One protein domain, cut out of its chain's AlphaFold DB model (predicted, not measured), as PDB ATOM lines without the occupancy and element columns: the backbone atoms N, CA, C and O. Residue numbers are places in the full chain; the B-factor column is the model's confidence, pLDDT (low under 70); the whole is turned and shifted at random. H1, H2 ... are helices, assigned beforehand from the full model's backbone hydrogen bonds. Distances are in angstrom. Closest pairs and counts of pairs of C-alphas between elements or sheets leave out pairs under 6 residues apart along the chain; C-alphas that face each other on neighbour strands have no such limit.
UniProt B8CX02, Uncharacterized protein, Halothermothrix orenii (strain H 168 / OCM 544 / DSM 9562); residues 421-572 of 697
ATOM      1  N   LEU A 421      20.361  65.383 -43.956       95.44
ATOM      2  CA  LEU A 421      20.176  64.100 -44.624       95.44
ATOM      3  C   LEU A 421      21.506  63.441 -45.023       95.44
ATOM      4  O   LEU A 421      21.668  62.237 -44.838       95.44
ATOM      5  N   ALA A 422      22.464  64.217 -45.537       95.75
ATOM      6  CA  ALA A 422      23.790  63.711 -45.889       95.75
ATOM      7  C   ALA A 422      24.577  63.228 -44.657       95.75
ATOM      8  O   ALA A 422      25.134  62.129 -44.675       95.75
ATOM      9  N   GLU A 423      24.602  64.012 -43.574       95.62
ATOM     10  CA  GLU A 423      25.257  63.637 -42.313       95.62
ATOM     11  C   GLU A 423      24.673  62.327 -41.757       95.62
ATOM     12  O   GLU A 423      25.415  61.411 -41.387       95.62
ATOM     13  N   GLU A 424      23.347  62.195 -41.793       95.38
ATOM     14  CA  GLU A 424      22.646  61.007 -41.320       95.38
ATOM     15  C   GLU A 424      22.858  59.778 -42.211       95.38
ATOM     16  O   GLU A 424      23.067  58.668 -41.715       95.38
ATOM     17  N   TYR A 425      22.904  59.956 -43.530       96.38
ATOM     18  CA  TYR A 425      23.266  58.883 -44.453       96.38
ATOM     19  C   TYR A 425      24.669  58.331 -44.174       96.38
ATOM     20  O   TYR A 425      24.852  57.113 -44.075       96.38
ATOM     21  N   TYR A 426      25.660  59.209 -43.982       95.88
ATOM     22  CA  TYR A 426      27.024  58.790 -43.658       95.88
ATOM     23  C   TYR A 426      27.120  58.103 -42.297       95.88
ATOM     24  O   TYR A 426      27.906  57.162 -42.142       95.88
ATOM     25  N   TYR A 427      26.327  58.540 -41.317       96.00
ATOM     26  CA  TYR A 427      26.205  57.846 -40.041       96.00
ATOM     27  C   TYR A 427      25.700  56.409 -40.252       96.00
ATOM     28  O   TYR A 427      26.352  55.459 -39.814       96.00
ATOM     29  N   LEU A 428      24.597  56.229 -40.989       96.56
ATOM     30  CA  LEU A 428      24.007  54.913 -41.251       96.56
ATOM     31  C   LEU A 428      24.944  53.991 -42.045       96.56
ATOM     32  O   LEU A 428      25.092  52.824 -41.693       96.56
ATOM     33  N   LYS A 429      25.633  54.501 -43.073       95.19
ATOM     34  CA  LYS A 429      26.586  53.722 -43.889       95.19
ATOM     35  C   LYS A 429      27.771  53.170 -43.099       95.19
ATOM     36  O   LYS A 429      28.333  52.143 -43.473       95.19
ATOM     37  N   LYS A 430      28.164  53.827 -42.005       94.75
ATOM     38  CA  LYS A 430      29.252  53.364 -41.130       94.75
ATOM     39  C   LYS A 430      28.817  52.238 -40.183       94.75
ATOM     40  O   LYS A 430      29.674  51.579 -39.577       94.75
ATOM     41  N   ILE A 431      27.515  51.979 -40.049       94.50
ATOM     42  CA  ILE A 431      26.998  50.868 -39.249       94.50
ATOM     43  C   ILE A 431      27.226  49.555 -39.999       94.50
ATOM     44  O   ILE A 431      26.750  49.360 -41.112       94.50
ATOM     45  N   SER A 432      27.930  48.626 -39.354       90.44
ATOM     46  CA  SER A 432      28.003  47.230 -39.783       90.44
ATOM     47  C   SER A 432      27.337  46.378 -38.720       90.44
ATOM     48  O   SER A 432      27.681  46.483 -37.543       90.44
ATOM     49  N   LEU A 433      26.389  45.548 -39.148       91.75
ATOM     50  CA  LEU A 433      25.693  44.589 -38.301       91.75
ATOM     51  C   LEU A 433      25.950  43.176 -38.840       91.75
ATOM     52  O   LEU A 433      25.896  42.973 -40.060       91.75
ATOM     53  N   PRO A 434      26.219  42.194 -37.966       87.50
ATOM     54  CA  PRO A 434      26.406  40.805 -38.377       87.50
ATOM     55  C   PRO A 434      25.087  40.205 -38.902       87.50
ATOM     56  O   PRO A 434      24.015  40.803 -38.810       87.50
ATOM     57  N   LEU A 435      25.166  39.008 -39.491       81.19
ATOM     58  CA  LEU A 435      24.007  38.344 -40.102       81.19
ATOM     59  C   LEU A 435      23.021  37.748 -39.089       81.19
ATOM     60  O   LEU A 435      21.838  37.701 -39.395       81.19
ATOM     61  N   ARG A 436      23.496  37.269 -37.932       84.00
ATOM     62  CA  ARG A 436      22.681  36.553 -36.938       84.00
ATOM     63  C   ARG A 436      22.564  37.349 -35.641       84.00
ATOM     64  O   ARG A 436      23.582  37.849 -35.164       84.00
ATOM     65  N   GLY A 437      21.365  37.408 -35.062       86.19
ATOM     66  CA  GLY A 437      21.078  38.012 -33.751       86.19
ATOM     67  C   GLY A 437      20.775  39.517 -33.759       86.19
ATOM     68  O   GLY A 437      20.601  40.102 -32.692       86.19
ATOM     69  N   TYR A 438      20.727  40.148 -34.937       92.50
ATOM     70  CA  TYR A 438      20.446  41.585 -35.128       92.50
ATOM     71  C   TYR A 438      19.532  41.815 -36.334       92.50
ATOM     72  O   TYR A 438      19.588  42.868 -36.973       92.50
ATOM     73  N   GLU A 439      18.722  40.819 -36.677       92.94
ATOM     74  CA  GLU A 439      17.843  40.809 -37.841       92.94
ATOM     75  C   GLU A 439      16.934  42.046 -37.835       92.94
ATOM     76  O   GLU A 439      16.895  42.773 -38.825       92.94
ATOM     77  N   ASP A 440      16.325  42.371 -36.692       93.56
ATOM     78  CA  ASP A 440      15.444  43.535 -36.539       93.56
ATOM     79  C   ASP A 440      16.166  44.870 -36.786       93.56
ATOM     80  O   ASP A 440      15.685  45.721 -37.538       93.56
ATOM     81  N   LEU A 441      17.351  45.060 -36.189       95.25
ATOM     82  CA  LEU A 441      18.159  46.272 -36.387       95.25
ATOM     83  C   LEU A 441      18.640  46.384 -37.834       95.25
ATOM     84  O   LEU A 441      18.665  47.474 -38.400       95.25
ATOM     85  N   ARG A 442      18.995  45.260 -38.454       95.06
ATOM     86  CA  ARG A 442      19.428  45.219 -39.848       95.06
ATOM     87  C   ARG A 442      18.278  45.541 -40.794       95.06
ATOM     88  O   ARG A 442      18.469  46.320 -41.723       95.06
ATOM     89  N   MET A 443      17.089  45.000 -40.548       95.12
ATOM     90  CA  MET A 443      15.892  45.318 -41.325       95.12
ATOM     91  C   MET A 443      15.516  46.793 -41.180       95.12
ATOM     92  O   MET A 443      15.237  47.441 -42.190       95.12
ATOM     93  N   ALA A 444      15.599  47.355 -39.972       96.56
ATOM     94  CA  ALA A 444      15.392  48.782 -39.741       96.56
ATOM     95  C   ALA A 444      16.425  49.643 -40.492       96.56
ATOM     96  O   ALA A 444      16.044  50.564 -41.210       96.56
ATOM     97  N   LEU A 445      17.717  49.300 -40.413       97.12
ATOM     98  CA  LEU A 445      18.792  49.989 -41.138       97.12
ATOM     99  C   LEU A 445      18.573  49.955 -42.658       97.12
ATOM    100  O   LEU A 445      18.657  50.986 -43.321       97.12
ATOM    101  N   ILE A 446      18.257  48.781 -43.214       95.94
ATOM    102  CA  ILE A 446      17.965  48.624 -44.646       95.94
ATOM    103  C   ILE A 446      16.733  49.442 -45.035       95.94
ATOM    104  O   ILE A 446      16.717  50.044 -46.103       95.94
ATOM    105  N   THR A 447      15.709  49.484 -44.184       96.56
ATOM    106  CA  THR A 447      14.492  50.267 -44.431       96.56
ATOM    107  C   THR A 447      14.797  51.761 -44.482       96.56
ATOM    108  O   THR A 447      14.381  52.428 -45.427       96.56
ATOM    109  N   LEU A 448      15.588  52.272 -43.535       97.06
ATOM    110  CA  LEU A 448      16.024  53.669 -43.521       97.06
ATOM    111  C   LEU A 448      16.856  54.009 -44.763       97.06
ATOM    112  O   LEU A 448      16.564  54.989 -45.444       97.06
ATOM    113  N   LEU A 449      17.832  53.168 -45.119       96.12
ATOM    114  CA  LEU A 449      18.639  53.365 -46.328       96.12
ATOM    115  C   LEU A 449      17.784  53.310 -47.605       96.12
ATOM    116  O   LEU A 449      17.987  54.114 -48.512       96.12
ATOM    117  N   LYS A 450      16.778  52.427 -47.669       94.81
ATOM    118  CA  LYS A 450      15.817  52.381 -48.782       94.81
ATOM    119  C   LYS A 450      14.969  53.650 -48.871       94.81
ATOM    120  O   LYS A 450      14.716  54.120 -49.976       94.81
ATOM    121  N   LYS A 451      14.552  54.232 -47.744       94.81
ATOM    122  CA  LYS A 451      13.840  55.520 -47.746       94.81
ATOM    123  C   LYS A 451      14.711  56.640 -48.317       94.81
ATOM    124  O   LYS A 451      14.218  57.400 -49.142       94.81
ATOM    125  N   ILE A 452      15.998  56.685 -47.964       93.56
ATOM    126  CA  ILE A 452      16.963  57.635 -48.551       93.56
ATOM    127  C   ILE A 452      17.125  57.391 -50.057       93.56
ATOM    128  O   ILE A 452      17.148  58.343 -50.829       93.56
ATOM    129  N   SER A 453      17.145  56.125 -50.493       90.44
ATOM    130  CA  SER A 453      17.185  55.787 -51.923       90.44
ATOM    131  C   SER A 453      15.923  56.202 -52.690       90.44
ATOM    132  O   SER A 453      15.932  56.210 -53.912       90.44
ATOM    133  N   ASN A 454      14.833  56.581 -52.013       92.06
ATOM    134  CA  ASN A 454      13.673  57.227 -52.629       92.06
ATOM    135  C   ASN A 454      13.710  58.740 -52.360       92.06
ATOM    136  O   ASN A 454      12.800  59.325 -51.763       92.06
ATOM    137  N   LEU A 455      14.814  59.364 -52.774       91.88
ATOM    138  CA  LEU A 455      15.183  60.719 -52.386       91.88
ATOM    139  C   LEU A 455      14.127  61.742 -52.807       91.88
ATOM    140  O   LEU A 455      13.791  62.623 -52.023       91.88
ATOM    141  N   LYS A 456      13.527  61.588 -53.993       91.31
ATOM    142  CA  LYS A 456      12.460  62.479 -54.473       91.31
ATOM    143  C   LYS A 456      11.298  62.612 -53.493       91.31
ATOM    144  O   LYS A 456      10.863  63.728 -53.217       91.31
ATOM    145  N   VAL A 457      10.797  61.494 -52.970       90.81
ATOM    146  CA  VAL A 457       9.667  61.491 -52.025       90.81
ATOM    147  C   VAL A 457      10.050  62.157 -50.704       90.81
ATOM    148  O   VAL A 457       9.203  62.775 -50.061       90.81
ATOM    149  N   MET A 458      11.325  62.059 -50.323       89.38
ATOM    150  CA  MET A 458      11.863  62.654 -49.105       89.38
ATOM    151  C   MET A 458      12.069  64.171 -49.224       89.38
ATOM    152  O   MET A 458      11.743  64.895 -48.291       89.38
ATOM    153  N   VAL A 459      12.574  64.666 -50.360       90.62
ATOM    154  CA  VAL A 459      12.835  66.108 -50.557       90.62
ATOM    155  C   VAL A 459      11.590  66.904 -50.948       90.62
ATOM    156  O   VAL A 459      11.529  68.100 -50.690       90.62
ATOM    157  N   SER A 460      10.596  66.253 -51.561       86.75
ATOM    158  CA  SER A 460       9.392  66.924 -52.084       86.75
ATOM    159  C   SER A 460       8.234  66.973 -51.081       86.75
ATOM    160  O   SER A 460       7.155  67.449 -51.425       86.75
ATOM    161  N   ASN A 461       8.406  66.424 -49.874       89.00
ATOM    162  CA  ASN A 461       7.372  66.408 -48.842       89.00
ATOM    163  C   ASN A 461       7.996  66.501 -47.441       89.00
ATOM    164  O   ASN A 461       8.681  65.586 -46.977       89.00
ATOM    165  N   GLN A 462       7.701  67.600 -46.745       88.69
ATOM    166  CA  GLN A 462       8.215  67.870 -45.405       88.69
ATOM    167  C   GLN A 462       7.802  66.823 -44.354       88.69
ATOM    168  O   GLN A 462       8.593  66.512 -43.460       88.69
ATOM    169  N   GLU A 463       6.588  66.278 -44.425       91.19
ATOM    170  CA  GLU A 463       6.090  65.278 -43.472       91.19
ATOM    171  C   GLU A 463       6.864  63.966 -43.596       91.19
ATOM    172  O   GLU A 463       7.259  63.385 -42.587       91.19
ATOM    173  N   ASN A 464       7.181  63.551 -44.827       91.75
ATOM    174  CA  ASN A 464       8.004  62.366 -45.071       91.75
ATOM    175  C   ASN A 464       9.413  62.527 -44.490       91.75
ATOM    176  O   ASN A 464       9.947  61.587 -43.901       91.75
ATOM    177  N   PHE A 465      10.014  63.713 -44.632       93.75
ATOM    178  CA  PHE A 465      11.322  63.999 -44.045       93.75
ATOM    179  C   PHE A 465      11.279  63.991 -42.508       93.75
ATOM    180  O   PHE A 465      12.134  63.371 -41.879       93.75
ATOM    181  N   LYS A 466      10.260  64.608 -41.892       93.88
ATOM    182  CA  LYS A 466      10.072  64.587 -40.428       93.88
ATOM    183  C   LYS A 466       9.873  63.168 -39.898       93.88
ATOM    184  O   LYS A 466      10.583  62.758 -38.985       93.88
ATOM    185  N   SER A 467       8.983  62.401 -40.526       95.19
ATOM    186  CA  SER A 467       8.740  60.996 -40.187       95.19
ATOM    187  C   SER A 467      10.017  60.155 -40.305       95.19
ATOM    188  O   SER A 467      10.308  59.341 -39.430       95.19
ATOM    189  N   PHE A 468      10.836  60.389 -41.337       96.19
ATOM    190  CA  PHE A 468      12.141  59.741 -41.461       96.19
ATOM    191  C   PHE A 468      13.075  60.067 -40.286       96.19
ATOM    192  O   PHE A 468      13.705  59.154 -39.753       96.19
ATOM    193  N   LEU A 469      13.158  61.331 -39.856       95.94
ATOM    194  CA  LEU A 469      13.999  61.724 -38.719       95.94
ATOM    195  C   LEU A 469      13.532  61.094 -37.398       95.94
ATOM    196  O   LEU A 469      14.363  60.684 -36.589       95.94
ATOM    197  N   GLU A 470      12.223  60.967 -37.189       96.88
ATOM    198  CA  GLU A 470      11.660  60.292 -36.014       96.88
ATOM    199  C   GLU A 470      12.022  58.801 -35.991       96.88
ATOM    200  O   GLU A 470      12.535  58.293 -34.990       96.88
ATOM    201  N   GLU A 471      11.828  58.099 -37.110       97.12
ATOM    202  CA  GLU A 471      12.213  56.690 -37.242       97.12
ATOM    203  C   GLU A 471      13.723  56.484 -37.083       97.12
ATOM    204  O   GLU A 471      14.168  55.520 -36.451       97.12
ATOM    205  N   LEU A 472      14.520  57.401 -37.632       96.88
ATOM    206  CA  LEU A 472      15.968  57.409 -37.494       96.88
ATOM    207  C   LEU A 472      16.390  57.586 -36.035       96.88
ATOM    208  O   LEU A 472      17.272  56.861 -35.574       96.88
ATOM    209  N   SER A 473      15.752  58.495 -35.293       96.75
ATOM    210  CA  SER A 473      16.006  58.684 -33.861       96.75
ATOM    211  C   SER A 473      15.708  57.404 -33.081       96.75
ATOM    212  O   SER A 473      16.559  56.913 -32.340       96.75
ATOM    213  N   GLN A 474      14.547  56.789 -33.320       96.88
ATOM    214  CA  GLN A 474      14.180  55.519 -32.686       96.88
ATOM    215  C   GLN A 474      15.154  54.386 -33.042       96.88
ATOM    216  O   GLN A 474      15.455  53.515 -32.219       96.88
ATOM    217  N   PHE A 475      15.649  54.359 -34.279       97.44
ATOM    218  CA  PHE A 475      16.680  53.417 -34.693       97.44
ATOM    219  C   PHE A 475      18.007  53.674 -33.971       97.44
ATOM    220  O   PHE A 475      18.561  52.727 -33.410       97.44
ATOM    221  N   LYS A 476      18.492  54.923 -33.938       96.62
ATOM    222  CA  LYS A 476      19.725  55.303 -33.234       96.62
ATOM    223  C   LYS A 476      19.654  54.906 -31.764       96.62
ATOM    224  O   LYS A 476      20.584  54.268 -31.284       96.62
ATOM    225  N   ASP A 477      18.545  55.164 -31.081       96.19
ATOM    226  CA  ASP A 477      18.379  54.805 -29.669       96.19
ATOM    227  C   ASP A 477      18.456  53.294 -29.432       96.19
ATOM    228  O   ASP A 477      19.141  52.828 -28.516       96.19
ATOM    229  N   ARG A 478      17.783  52.498 -30.272       96.19
ATOM    230  CA  ARG A 478      17.855  51.030 -30.193       96.19
ATOM    231  C   ARG A 478      19.263  50.523 -30.497       96.19
ATOM    232  O   ARG A 478      19.774  49.669 -29.771       96.19
ATOM    233  N   TYR A 479      19.895  51.068 -31.533       96.31
ATOM    234  CA  TYR A 479      21.260  50.731 -31.923       96.31
ATOM    235  C   TYR A 479      22.257  51.034 -30.801       96.31
ATOM    236  O   TYR A 479      23.022  50.151 -30.416       96.31
ATOM    237  N   LYS A 480      22.209  52.241 -30.225       95.44
ATOM    238  CA  LYS A 480      23.065  52.661 -29.108       95.44
ATOM    239  C   LYS A 480      22.918  51.747 -27.907       95.44
ATOM    240  O   LYS A 480      23.920  51.263 -27.389       95.44
ATOM    241  N   LYS A 481      21.680  51.460 -27.490       95.19
ATOM    242  CA  LYS A 481      21.405  50.555 -26.363       95.19
ATOM    243  C   LYS A 481      22.049  49.187 -26.583       95.19
ATOM    244  O   LYS A 481      22.693  48.664 -25.672       95.19
ATOM    245  N   GLN A 482      21.928  48.634 -27.791       94.94
ATOM    246  CA  GLN A 482      22.549  47.356 -28.128       94.94
ATOM    247  C   GLN A 482      24.083  47.448 -28.158       94.94
ATOM    248  O   GLN A 482      24.756  46.619 -27.544       94.94
ATOM    249  N   TYR A 483      24.633  48.479 -28.807       94.75
ATOM    250  CA  TYR A 483      26.076  48.718 -28.889       94.75
ATOM    251  C   TYR A 483      26.702  48.850 -27.501       94.75
ATOM    252  O   TYR A 483      27.666  48.156 -27.195       94.75
ATOM    253  N   LEU A 484      26.129  49.683 -26.628       93.88
ATOM    254  CA  LEU A 484      26.603  49.898 -25.260       93.88
ATOM    255  C   LEU A 484      26.577  48.609 -24.439       93.88
ATOM    256  O   LEU A 484      27.557  48.291 -23.764       93.88
ATOM    257  N   LYS A 485      25.477  47.849 -24.510       93.12
ATOM    258  CA  LYS A 485      25.320  46.590 -23.774       93.12
ATOM    259  C   LYS A 485      26.437  45.603 -24.109       93.12
ATOM    260  O   LYS A 485      27.048  45.030 -23.205       93.12
ATOM    261  N   GLU A 486      26.717  45.409 -25.392       91.94
ATOM    262  CA  GLU A 486      27.746  44.467 -25.830       91.94
ATOM    263  C   GLU A 486      29.158  45.000 -25.666       91.94
ATOM    264  O   GLU A 486      30.027  44.262 -25.215       91.94
ATOM    265  N   HIS A 487      29.374  46.287 -25.930       91.81
ATOM    266  CA  HIS A 487      30.650  46.939 -25.678       91.81
ATOM    267  C   HIS A 487      31.050  46.802 -24.201       91.81
ATOM    268  O   HIS A 487      32.181  46.439 -23.886       91.81
ATOM    269  N   LEU A 488      30.123  47.035 -23.265       90.00
ATOM    270  CA  LEU A 488      30.388  46.859 -21.835       90.00
ATOM    271  C   LEU A 488      30.669  45.397 -21.479       90.00
ATOM    272  O   LEU A 488      31.565  45.134 -20.677       90.00
ATOM    273  N   LYS A 489      29.941  44.445 -22.073       89.50
ATOM    274  CA  LYS A 489      30.207  43.011 -21.890       89.50
ATOM    275  C   LYS A 489      31.619  42.652 -22.365       89.50
ATOM    276  O   LYS A 489      32.380  42.063 -21.602       89.50
ATOM    277  N   TYR A 490      31.983  43.091 -23.564       88.44
ATOM    278  CA  TYR A 490      33.304  42.914 -24.156       88.44
ATOM    279  C   TYR A 490      34.416  43.496 -23.267       88.44
ATOM    280  O   TYR A 490      35.398  42.819 -22.961       88.44
ATOM    281  N   GLN A 491      34.246  44.724 -22.766       87.19
ATOM    282  CA  GLN A 491      35.230  45.351 -21.876       87.19
ATOM    283  C   GLN A 491      35.341  44.623 -20.524       87.19
ATOM    284  O   GLN A 491      36.444  44.491 -19.996       87.19
ATOM    285  N   ARG A 492      34.237  44.098 -19.966       88.12
ATOM    286  CA  ARG A 492      34.275  43.268 -18.745       88.12
ATOM    287  C   ARG A 492      35.038  41.964 -18.968       88.12
ATOM    288  O   ARG A 492      35.839  41.581 -18.117       88.12
ATOM    289  N   GLU A 493      34.823  41.303 -20.104       86.94
ATOM    290  CA  GLU A 493      35.558  40.090 -20.480       86.94
ATOM    291  C   GLU A 493      37.060  40.368 -20.632       86.94
ATOM    292  O   GLU A 493      37.875  39.622 -20.087       86.94
ATOM    293  N   LEU A 494      37.429  41.480 -21.277       85.69
ATOM    294  CA  LEU A 494      38.817  41.931 -21.403       85.69
ATOM    295  C   LEU A 494      39.470  42.192 -20.038       85.69
ATOM    296  O   LEU A 494      40.593  41.743 -19.793       85.69
ATOM    297  N   VAL A 495      38.783  42.905 -19.139       86.81
ATOM    298  CA  VAL A 495      39.285  43.173 -17.781       86.81
ATOM    299  C   VAL A 495      39.483  41.860 -17.023       86.81
ATOM    300  O   VAL A 495      40.589  41.607 -16.548       86.81
ATOM    301  N   SER A 496      38.476  40.980 -17.016       88.38
ATOM    302  CA  SER A 496      38.554  39.676 -16.343       88.38
ATOM    303  C   SER A 496      39.687  38.804 -16.893       88.38
ATOM    304  O   SER A 496      40.436  38.183 -16.136       88.38
ATOM    305  N   PHE A 497      39.851  38.762 -18.217       88.62
ATOM    306  CA  PHE A 497      40.942  38.034 -18.859       88.62
ATOM    307  C   PHE A 497      42.310  38.604 -18.464       88.62
ATOM    308  O   PHE A 497      43.218  37.850 -18.114       88.62
ATOM    309  N   THR A 498      42.451  39.931 -18.476       86.00
ATOM    310  CA  THR A 498      43.707  40.612 -18.137       86.00
ATOM    311  C   THR A 498      44.093  40.387 -16.675       86.00
ATOM    312  O   THR A 498      45.268  40.174 -16.378       86.00
ATOM    313  N   GLU A 499      43.124  40.385 -15.759       88.94
ATOM    314  CA  GLU A 499      43.334  40.055 -14.346       88.94
ATOM    315  C   GLU A 499      43.800  38.608 -14.171       88.94
ATOM    316  O   GLU A 499      44.832  38.366 -13.541       88.94
ATOM    317  N   LYS A 500      43.118  37.645 -14.808       90.94
ATOM    318  CA  LYS A 500      43.531  36.233 -14.779       90.94
ATOM    319  C   LYS A 500      44.932  36.041 -15.356       90.94
ATOM    320  O   LYS A 500      45.735  35.325 -14.768       90.94
ATOM    321  N   LEU A 501      45.263  36.709 -16.462       89.81
ATOM    322  CA  LEU A 501      46.600  36.663 -17.052       89.81
ATOM    323  C   LEU A 501      47.669  37.192 -16.086       89.81
ATOM    324  O   LEU A 501      48.704  36.552 -15.923       89.81
ATOM    325  N   ARG A 502      47.414  38.331 -15.431       87.56
ATOM    326  CA  ARG A 502      48.333  38.925 -14.446       87.56
ATOM    327  C   ARG A 502      48.491  38.071 -13.190       87.56
ATOM    328  O   ARG A 502      49.547  38.120 -12.573       87.56
ATOM    329  N   SER A 503      47.479  37.280 -12.834       89.69
ATOM    330  CA  SER A 503      47.550  36.356 -11.696       89.69
ATOM    331  C   SER A 503      48.438  35.126 -11.944       89.69
ATOM    332  O   SER A 503      48.805  34.434 -10.996       89.69
ATOM    333  N   LEU A 504      48.806  34.838 -13.200       91.25
ATOM    334  CA  LEU A 504      49.708  33.730 -13.513       91.25
ATOM    335  C   LEU A 504      51.122  34.029 -13.002       91.25
ATOM    336  O   LEU A 504      51.741  35.021 -13.398       91.25
ATOM    337  N   LYS A 505      51.675  33.115 -12.196       90.88
ATOM    338  CA  LYS A 505      53.055  33.202 -11.683       90.88
ATOM    339  C   LYS A 505      54.070  33.351 -12.821       90.88
ATOM    340  O   LYS A 505      55.037  34.094 -12.704       90.88
ATOM    341  N   GLU A 506      53.819  32.693 -13.952       91.44
ATOM    342  CA  GLU A 506      54.663  32.759 -15.146       91.44
ATOM    343  C   GLU A 506      54.662  34.145 -15.801       91.44
ATOM    344  O   GLU A 506      55.688  34.578 -16.327       91.44
ATOM    345  N   TYR A 507      53.523  34.847 -15.771       92.12
ATOM    346  CA  TYR A 507      53.419  36.207 -16.297       92.12
ATOM    347  C   TYR A 507      54.218  37.177 -15.439       92.12
ATOM    348  O   TYR A 507      55.023  37.947 -15.966       92.12
ATOM    349  N   GLU A 508      54.038  37.104 -14.120       91.06
ATOM    350  CA  GLU A 508      54.742  37.974 -13.183       91.06
ATOM    351  C   GLU A 508      56.255  37.733 -13.217       91.06
ATOM    352  O   GLU A 508      57.034  38.681 -13.318       91.06
ATOM    353  N   ALA A 509      56.687  36.474 -13.261       91.56
ATOM    354  CA  ALA A 509      58.097  36.139 -13.399       91.56
ATOM    355  C   ALA A 509      58.707  36.673 -14.702       91.56
ATOM    356  O   ALA A 509      59.785  37.268 -14.675       91.56
ATOM    357  N   LEU A 510      58.023  36.521 -15.843       92.56
ATOM    358  CA  LEU A 510      58.505  37.079 -17.109       92.56
ATOM    359  C   LEU A 510      58.533  38.616 -17.079       92.56
ATOM    360  O   LEU A 510      59.454  39.220 -17.631       92.56
ATOM    361  N   ARG A 511      57.559  39.254 -16.414       93.19
ATOM    362  CA  ARG A 511      57.520  40.709 -16.200       93.19
ATOM    363  C   ARG A 511      58.728  41.187 -15.421       93.19
ATOM    364  O   ARG A 511      59.405  42.112 -15.864       93.19
ATOM    365  N   LEU A 512      59.030  40.526 -14.314       92.75
ATOM    366  CA  LEU A 512      60.177  40.823 -13.470       92.75
ATOM    367  C   LEU A 512      61.502  40.588 -14.212       92.75
ATOM    368  O   LEU A 512      62.342  41.486 -14.252       92.75
ATOM    369  N   LEU A 513      61.659  39.446 -14.889       91.19
ATOM    370  CA  LEU A 513      62.845  39.136 -15.699       91.19
ATOM    371  C   LEU A 513      63.052  40.126 -16.851       91.19
ATOM    372  O   LEU A 513      64.190  40.465 -17.169       91.19
ATOM    373  N   SER A 514      61.974  40.655 -17.439       89.62
ATOM    374  CA  SER A 514      62.074  41.691 -18.475       89.62
ATOM    375  C   SER A 514      62.661  43.020 -17.981       89.62
ATOM    376  O   SER A 514      63.050  43.854 -18.796       89.62
ATOM    377  N   GLY A 515      62.772  43.202 -16.661       88.25
ATOM    378  CA  GLY A 515      63.484  44.311 -16.028       88.25
ATOM    379  C   GLY A 515      65.008  44.141 -15.965       88.25
ATOM    380  O   GLY A 515      65.691  45.045 -15.479       88.25
ATOM    381  N   ILE A 516      65.567  43.014 -16.422       88.06
ATOM    382  CA  ILE A 516      67.021  42.819 -16.509       88.06
ATOM    383  C   ILE A 516      67.551  43.588 -17.723       88.06
ATOM    384  O   ILE A 516      67.291  43.220 -18.866       88.06
ATOM    385  N   LYS A 517      68.318  44.659 -17.489       81.38
ATOM    386  CA  LYS A 517      68.682  45.626 -18.544       81.38
ATOM    387  C   LYS A 517      69.591  45.043 -19.633       81.38
ATOM    388  O   LYS A 517      69.482  45.422 -20.798       81.38
ATOM    389  N   VAL A 518      70.499  44.145 -19.247       83.62
ATOM    390  CA  VAL A 518      71.596  43.653 -20.104       83.62
ATOM    391  C   VAL A 518      71.170  42.464 -20.977       83.62
ATOM    392  O   VAL A 518      71.773  42.200 -22.016       83.62
ATOM    393  N   ILE A 519      70.111  41.747 -20.593       83.88
ATOM    394  CA  ILE A 519      69.677  40.526 -21.275       83.88
ATOM    395  C   ILE A 519      68.490  40.831 -22.181       83.88
ATOM    396  O   ILE A 519      67.464  41.344 -21.748       83.88
ATOM    397  N   ARG A 520      68.614  40.454 -23.455       84.06
ATOM    398  CA  ARG A 520      67.517  40.479 -24.423       84.06
ATOM    399  C   ARG A 520      67.193  39.056 -24.857       84.06
ATOM    400  O   ARG A 520      68.093  38.292 -25.205       84.06
ATOM    401  N   VAL A 521      65.907  38.731 -24.846       86.81
ATOM    402  CA  VAL A 521      65.362  37.446 -25.297       86.81
ATOM    403  C   VAL A 521      64.302  37.676 -26.367       86.81
ATOM    404  O   VAL A 521      63.640  38.724 -26.373       86.81
ATOM    405  N   ALA A 522      64.128  36.695 -27.249       84.25
ATOM    406  CA  ALA A 522      63.106  36.725 -28.285       84.25
ATOM    407  C   ALA A 522      61.699  36.659 -27.671       84.25
ATOM    408  O   ALA A 522      60.844  37.482 -27.998       84.25
ATOM    409  N   TYR A 523      61.470  35.745 -26.723       85.31
ATOM    410  CA  TYR A 523      60.177  35.571 -26.051       85.31
ATOM    411  C   TYR A 523      60.052  36.456 -24.801       85.31
ATOM    412  O   TYR A 523      59.996  35.976 -23.674       85.31
ATOM    413  N   ASN A 524      60.014  37.776 -24.984       86.62
ATOM    414  CA  ASN A 524      59.712  38.715 -23.895       86.62
ATOM    415  C   ASN A 524      58.203  39.052 -23.830       86.62
ATOM    416  O   ASN A 524      57.386  38.478 -24.549       86.62
ATOM    417  N   ILE A 525      57.809  39.992 -22.965       86.69
ATOM    418  CA  ILE A 525      56.402  40.406 -22.830       86.69
ATOM    419  C   ILE A 525      55.821  41.007 -24.115       86.69
ATOM    420  O   ILE A 525      54.627  40.853 -24.360       86.69
ATOM    421  N   LYS A 526      56.621  41.686 -24.948       87.00
ATOM    422  CA  LYS A 526      56.110  42.421 -26.117       87.00
ATOM    423  C   LYS A 526      55.442  41.499 -27.154       87.00
ATOM    424  O   LYS A 526      54.309  41.802 -27.513       87.00
ATOM    425  N   PRO A 527      56.048  40.378 -27.607       84.94
ATOM    426  CA  PRO A 527      55.374  39.413 -28.480       84.94
ATOM    427  C   PRO A 527      54.072  38.855 -27.905       84.94
ATOM    428  O   PRO A 527      53.109  38.673 -28.639       84.94
ATOM    429  N   ILE A 528      54.029  38.600 -26.595       82.75
ATOM    430  CA  ILE A 528      52.847  38.039 -25.930       82.75
ATOM    431  C   ILE A 528      51.740  39.088 -25.849       82.75
ATOM    432  O   ILE A 528      50.586  38.782 -26.131       82.75
ATOM    433  N   LYS A 529      52.093  40.342 -25.548       83.69
ATOM    434  CA  LYS A 529      51.165  41.470 -25.623       83.69
ATOM    435  C   LYS A 529      50.623  41.632 -27.043       83.69
ATOM    436  O   LYS A 529      49.418  41.657 -27.208       83.69
ATOM    437  N   LYS A 530      51.485  41.607 -28.065       85.56
ATOM    438  CA  LYS A 530      51.067  41.667 -29.476       85.56
ATOM    439  C   LYS A 530      50.119  40.519 -29.853       85.56
ATOM    440  O   LYS A 530      49.147  40.741 -30.566       85.56
ATOM    441  N   TYR A 531      50.375  39.307 -29.357       84.31
ATOM    442  CA  TYR A 531      49.463  38.175 -29.528       84.31
ATOM    443  C   TYR A 531      48.096  38.460 -28.892       84.31
ATOM    444  O   TYR A 531      47.082  38.310 -29.559       84.31
ATOM    445  N   ILE A 532      48.059  38.935 -27.644       80.06
ATOM    446  CA  ILE A 532      46.813  39.297 -26.946       80.06
ATOM    447  C   ILE A 532      46.070  40.436 -27.654       80.06
ATOM    448  O   ILE A 532      44.860  40.338 -27.839       80.06
ATOM    449  N   ASP A 533      46.788  41.469 -28.098       78.12
ATOM    450  CA  ASP A 533      46.236  42.630 -28.808       78.12
ATOM    451  C   ASP A 533      45.560  42.213 -30.136       78.12
ATOM    452  O   ASP A 533      44.697  42.921 -30.642       78.12
ATOM    453  N   THR A 534      45.896  41.033 -30.680       79.12
ATOM    454  CA  THR A 534      45.206  40.443 -31.848       79.12
ATOM    455  C   THR A 534      43.766  40.022 -31.531       79.12
ATOM    456  O   THR A 534      42.920  40.023 -32.419       79.12
ATOM    457  N   PHE A 535      43.483  39.644 -30.282       76.75
ATOM    458  CA  PHE A 535      42.153  39.211 -29.836       76.75
ATOM    459  C   PHE A 535      41.360  40.345 -29.192       76.75
ATOM    460  O   PHE A 535      40.129  40.314 -29.186       76.75
ATOM    461  N   PHE A 536      42.066  41.337 -28.647       74.12
ATOM    462  CA  PHE A 536      41.456  42.481 -27.997       74.12
ATOM    463  C   PHE A 536      42.073  43.796 -28.476       74.12
ATOM    464  O   PHE A 536      43.132  44.184 -27.971       74.12
ATOM    465  N   PRO A 537      41.426  44.534 -29.396       66.88
ATOM    466  CA  PRO A 537      41.688  45.959 -29.526       66.88
ATOM    467  C   PRO A 537      41.522  46.635 -28.149       66.88
ATOM    468  O   PRO A 537      40.681  46.244 -27.340       66.88
ATOM    469  N   GLY A 538      42.435  47.554 -27.828       70.62
ATOM    470  CA  GLY A 538      42.746  47.961 -26.453       70.62
ATOM    471  C   GLY A 538      41.568  48.440 -25.589       70.62
ATOM    472  O   GLY A 538      40.471  48.737 -26.058       70.62
ATOM    473  N   LYS A 539      41.824  48.560 -24.278       80.38
ATOM    474  CA  LYS A 539      40.832  49.038 -23.301       80.38
ATOM    475  C   LYS A 539      40.243  50.381 -23.744       80.38
ATOM    476  O   LYS A 539      40.984  51.318 -24.039       80.38
ATOM    477  N   CYS A 540      38.916  50.473 -23.740       87.00
ATOM    478  CA  CYS A 540      38.223  51.711 -24.073       87.00
ATOM    479  C   CYS A 540      38.527  52.800 -23.026       87.00
ATOM    480  O   CYS A 540      38.469  52.539 -21.824       87.00
ATOM    481  N   GLN A 541      38.865  54.004 -23.497       86.50
ATOM    482  CA  GLN A 541      39.146  55.192 -22.675       86.50
ATOM    483  C   GLN A 541      38.094  56.298 -22.858       86.50
ATOM    484  O   GLN A 541      38.314  57.430 -22.453       86.50
ATOM    485  N   VAL A 542      36.974  56.002 -23.523       88.25
ATOM    486  CA  VAL A 542      35.914  56.986 -23.754       88.25
ATOM    487  C   VAL A 542      35.031  57.073 -22.513       88.25
ATOM    488  O   VAL A 542      34.343  56.106 -22.189       88.25
ATOM    489  N   ASP A 543      35.021  58.237 -21.864       81.00
ATOM    490  CA  ASP A 543      34.244  58.470 -20.639       81.00
ATOM    491  C   ASP A 543      32.731  58.524 -20.899       81.00
ATOM    492  O   ASP A 543      31.950  57.940 -20.149       81.00
ATOM    493  N   ASN A 544      32.304  59.173 -21.990       88.12
ATOM    494  CA  ASN A 544      30.893  59.262 -22.380       88.12
ATOM    495  C   ASN A 544      30.650  58.652 -23.765       88.12
ATOM    496  O   ASN A 544      30.580  59.340 -24.786       88.12
ATOM    497  N   LEU A 545      30.551  57.323 -23.792       91.19
ATOM    498  CA  LEU A 545      30.330  56.580 -25.029       91.19
ATOM    499  C   LEU A 545      28.950  56.862 -25.642       91.19
ATOM    500  O   LEU A 545      28.835  56.870 -26.860       91.19
ATOM    501  N   ASP A 546      27.926  57.139 -24.838       90.19
ATOM    502  CA  ASP A 546      26.571  57.391 -25.343       90.19
ATOM    503  C   ASP A 546      26.507  58.649 -26.227       90.19
ATOM    504  O   ASP A 546      26.059  58.579 -27.372       90.19
ATOM    505  N   GLN A 547      27.088  59.763 -25.760       91.12
ATOM    506  CA  GLN A 547      27.195  61.003 -26.543       91.12
ATOM    507  C   GLN A 547      28.092  60.858 -27.777       91.12
ATOM    508  O   GLN A 547      27.877  61.514 -28.798       91.12
ATOM    509  N   LEU A 548      29.129  60.018 -27.705       93.00
ATOM    510  CA  LEU A 548      29.961  59.731 -28.871       93.00
ATOM    511  C   LEU A 548      29.140  59.022 -29.956       93.00
ATOM    512  O   LEU A 548      29.278  59.341 -31.140       93.00
ATOM    513  N   LEU A 549      28.260  58.104 -29.543       93.62
ATOM    514  CA  LEU A 549      27.407  57.341 -30.445       93.62
ATOM    515  C   LEU A 549      26.323  58.183 -31.130       93.62
ATOM    516  O   LEU A 549      25.772  57.738 -32.129       93.62
ATOM    517  N   ASP A 550      26.035  59.406 -30.672       90.75
ATOM    518  CA  ASP A 550      25.210  60.358 -31.437       90.75
ATOM    519  C   ASP A 550      25.865  60.789 -32.750       90.75
ATOM    520  O   ASP A 550      25.187  60.983 -33.762       90.75
ATOM    521  N   LYS A 551      27.192  60.947 -32.726       90.75
ATOM    522  CA  LYS A 551      27.971  61.532 -33.825       90.75
ATOM    523  C   LYS A 551      28.623  60.476 -34.707       90.75
ATOM    524  O   LYS A 551      28.814  60.698 -35.900       90.75
ATOM    525  N   GLN A 552      28.989  59.332 -34.136       92.62
ATOM    526  CA  GLN A 552      29.622  58.243 -34.870       92.62
ATOM    527  C   GLN A 552      29.128  56.886 -34.372       92.62
ATOM    528  O   GLN A 552      29.097  56.658 -33.172       92.62
ATOM    529  N   PRO A 553      28.811  55.928 -35.253       93.31
ATOM    530  CA  PRO A 553      28.179  54.684 -34.819       93.31
ATOM    531  C   PRO A 553      29.119  53.717 -34.090       93.31
ATOM    532  O   PRO A 553      28.672  52.683 -33.610       93.31
ATOM    533  N   ARG A 554      30.428  53.990 -34.033       91.69
ATOM    534  CA  ARG A 554      31.407  53.101 -33.398       91.69
ATOM    535  C   ARG A 554      32.345  53.871 -32.485       91.69
ATOM    536  O   ARG A 554      32.678  55.027 -32.739       91.69
ATOM    537  N   CYS A 555      32.804  53.196 -31.440       90.50
ATOM    538  CA  CYS A 555      33.887  53.672 -30.601       90.50
ATOM    539  C   CYS A 555      35.232  53.549 -31.331       90.50
ATOM    540  O   CYS A 555      35.477  52.593 -32.067       90.50
ATOM    541  N   ASN A 556      36.155  54.464 -31.038       88.94
ATOM    542  CA  ASN A 556      37.520  54.416 -31.563       88.94
ATOM    543  C   ASN A 556      38.373  53.307 -30.915       88.94
ATOM    544  O   ASN A 556      39.508  53.093 -31.327       88.94
ATOM    545  N   CYS A 557      37.844  52.582 -29.921       86.69
ATOM    546  CA  CYS A 557      38.539  51.465 -29.278       86.69
ATOM    547  C   CYS A 557      38.585  50.189 -30.134       86.69
ATOM    548  O   CYS A 557      39.065  49.176 -29.649       86.69
ATOM    549  N   GLY A 558      38.053  50.209 -31.362       82.88
ATOM    550  CA  GLY A 558      38.119  49.093 -32.311       82.88
ATOM    551  C   GLY A 558      37.024  48.034 -32.166       82.88
ATOM    552  O   GLY A 558      36.994  47.111 -32.968       82.88
ATOM    553  N   PHE A 559      36.109  48.167 -31.200       87.69
ATOM    554  CA  PHE A 559      34.997  47.230 -31.016       87.69
ATOM    555  C   PHE A 559      33.918  47.389 -32.101       87.69
ATOM    556  O   PHE A 559      33.400  48.497 -32.311       87.69
ATOM    557  N   SER A 560      33.509  46.277 -32.720       87.38
ATOM    558  CA  SER A 560      32.339  46.221 -33.606       87.38
ATOM    559  C   SER A 560      31.269  45.256 -33.084       87.38
ATOM    560  O   SER A 560      31.566  44.188 -32.556       87.38
ATOM    561  N   LEU A 561      29.994  45.616 -33.271       88.44
ATOM    562  CA  LEU A 561      28.867  44.741 -32.932       88.44
ATOM    563  C   LEU A 561      28.952  43.410 -33.683       88.44
ATOM    564  O   LEU A 561      29.248  43.384 -34.880       88.44
ATOM    565  N   GLY A 562      28.648  42.315 -32.985       81.50
ATOM    566  CA  GLY A 562      28.726  40.969 -33.548       81.50
ATOM    567  C   GLY A 562      30.111  40.335 -33.560       81.50
ATOM    568  O   GLY A 562      30.227  39.167 -33.931       81.50
ATOM    569  N   GLU A 563      31.160  41.061 -33.167       75.12
ATOM    570  CA  GLU A 563      32.467  40.451 -32.950       75.12
ATOM    571  C   GLU A 563      32.385  39.531 -31.733       75.12
ATOM    572  O   GLU A 563      32.276  39.966 -30.587       75.12
ATOM    573  N   VAL A 564      32.437  38.224 -31.984       67.62
ATOM    574  CA  VAL A 564      32.639  37.250 -30.917       67.62
ATOM    575  C   VAL A 564      34.106  37.345 -30.520       67.62
ATOM    576  O   VAL A 564      34.979  36.833 -31.224       67.62
ATOM    577  N   SER A 565      34.384  38.010 -29.401       64.44
ATOM    578  CA  SER A 565      35.697  37.994 -28.759       64.44
ATOM    579  C   SER A 565      36.074  36.545 -28.468       64.44
ATOM    580  O   SER A 565      35.621  35.942 -27.494       64.44
ATOM    581  N   THR A 566      36.909  35.951 -29.317       71.88
ATOM    582  CA  THR A 566      37.515  34.658 -29.008       71.88
ATOM    583  C   THR A 566      38.581  34.904 -27.954       71.88
ATOM    584  O   THR A 566      39.714  35.260 -28.254       71.88
ATOM    585  N   ILE A 567      38.199  34.763 -26.684       77.88
ATOM    586  CA  ILE A 567      39.128  34.916 -25.566       77.88
ATOM    587  C   ILE A 567      40.233  33.858 -25.736       77.88
ATOM    588  O   ILE A 567      39.935  32.658 -25.727       77.88
ATOM    589  N   PRO A 568      41.507  34.252 -25.905       82.06
ATOM    590  CA  PRO A 568      42.580  33.294 -26.086       82.06
ATOM    591  C   PRO A 568      42.724  32.458 -24.813       82.06
ATOM    592  O   PRO A 568      42.742  32.972 -23.694       82.06
ATOM    593  N   SER A 569      42.832  31.138 -24.973       85.94
ATOM    594  CA  SER A 569      42.972  30.242 -23.826       85.94
ATOM    595  C   SER A 569      44.275  30.525 -23.078       85.94
ATOM    596  O   SER A 569      45.365  30.482 -23.659       85.94
ATOM    597  N   LEU A 570      44.181  30.725 -21.760       88.06
ATOM    598  CA  LEU A 570      45.352  30.855 -20.888       88.06
ATOM    599  C   LEU A 570      46.262  29.620 -20.970       88.06
ATOM    600  O   LEU A 570      47.474  29.752 -20.828       88.06
ATOM    601  N   GLN A 571      45.713  28.439 -21.288       86.88
ATOM    602  CA  GLN A 571      46.502  27.222 -21.513       86.88
ATOM    603  C   GLN A 571      47.409  27.322 -22.747       86.88
ATOM    604  O   GLN A 571      48.455  26.684 -22.771       86.88
ATOM    605  N   LYS A 572      47.054  28.135 -23.754       87.19
ATOM    606  CA  LYS A 572      47.916  28.406 -24.919       87.19
ATOM    607  C   LYS A 572      48.968  29.477 -24.619       87.19
ATOM    608  O   LYS A 572      50.087  29.391 -25.116       87.19
TER     609      LYS A 572
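What this domain is: This is residues 421 to 572 of the 697 residues of an uncharacterized protein of Halothermothrix orenii (strain H 168 / OCM 544 / DSM 9562) (UniProt B8CX02). One very long helix, H4, is the spine of a rod; near its first half, the helical hairpin of H1 and H2 packs on it through H2, and the short helix H7 packs on it as well. At the far end of H4 the chain turns a corner into H5, sticks out with residues 515 to 522, and folds back through H6 and a long link to H7. The printed part has 152 residues with seven named helices, H1 to H7 in order along the chain, and no named strand; the class is all helix, with 96 residues in named helices. The whole is loose, with a radius of gyration of the C-alphas of 21.7 A, and spans 73 by 29 by 24 A.

How they stand to each other: H1, residues 421 to 429, and H2, residues 439 to 453, form a helical hairpin: they touch, with the C-alphas of Leu 428 and Leu 445 closest at 7.2 A, and run opposite ways at a shallow tilt of 35.0 degrees, only just short of steep. H4, residues 462 to 503, is the hub, touching three other helices. H2 touches H4 beside its residues 468 to 479 alone, where the closest C-alphas are those of Ala 444 and Phe 475, 7.0 A apart; the two run opposite ways at a steep tilt of 41 degrees. H1 and H4 are near each other, with 9 pairs of C-alphas within 10 A and no pair within 8 A. H3, residues 455 to 459, touches H4 only at the corner by their link, and the closest C-alphas, those of Met 458 and Phe 465, are 5.3 A apart. H5, residues 505 to 513, is close to H4 but not clearly touching, about perpendicular at 83 degrees, with the C-alphas of Arg 502 and Glu 508 closest at 6.6 A. H6, residues 525 to 533, is close to H5 but not clearly touching, with the C-alphas of Arg 511 and Ile 525 closest at 6.7 A; H6 and H4 are apart. H7, residues 545 to 551, touches H4 beside residues 476 to 484 alone; the C-alphas of Lys 480 and Leu 549 are closest at 6.5 A, and the two run opposite ways at a steep tilt of 36 degrees, only just past shallow. The helix packing is mostly crossed, but only just: of 3 pairs that touch and have a tilt, 1 is at a shallow tilt. In H1 to H6 every O i to N i+4 pair is within hydrogen-bond range, and in H7 2 of 3 are.

Where its parts are: H1 begins at C-alpha 421, (20.176, 64.100, -44.624), and is 12.2 A long. H2 measures 20.6 A from first to last C-alpha. H4, with 42 residues, is the longest helix: it runs 60.6 A from C-alpha 462 at (8.215, 67.870, -45.405) to C-alpha 503 at (47.550, 36.356, -11.696). H3 has 5 residues, H5 and H6 have 9 each, and H7 has 7, ending at C-alpha 551, (27.971, 61.532, -33.825).

The domain as a whole: The C-alphas farthest apart, those of Asn 461 and Val 518, are 73.9 A from each other. Residues 515 to 522 stand free, and the body without them spans 70 by 28 by 21 A. The links from H5 to H6 and from H6 to H7 are long, with 11 residues each. Residues 552 to 572 form a long stretch with no named element. The printed part has no cut. The mean pLDDT of the printed part is 89.3, and the model's confidence is under 70 at residue 537 and at residues 564 to 565.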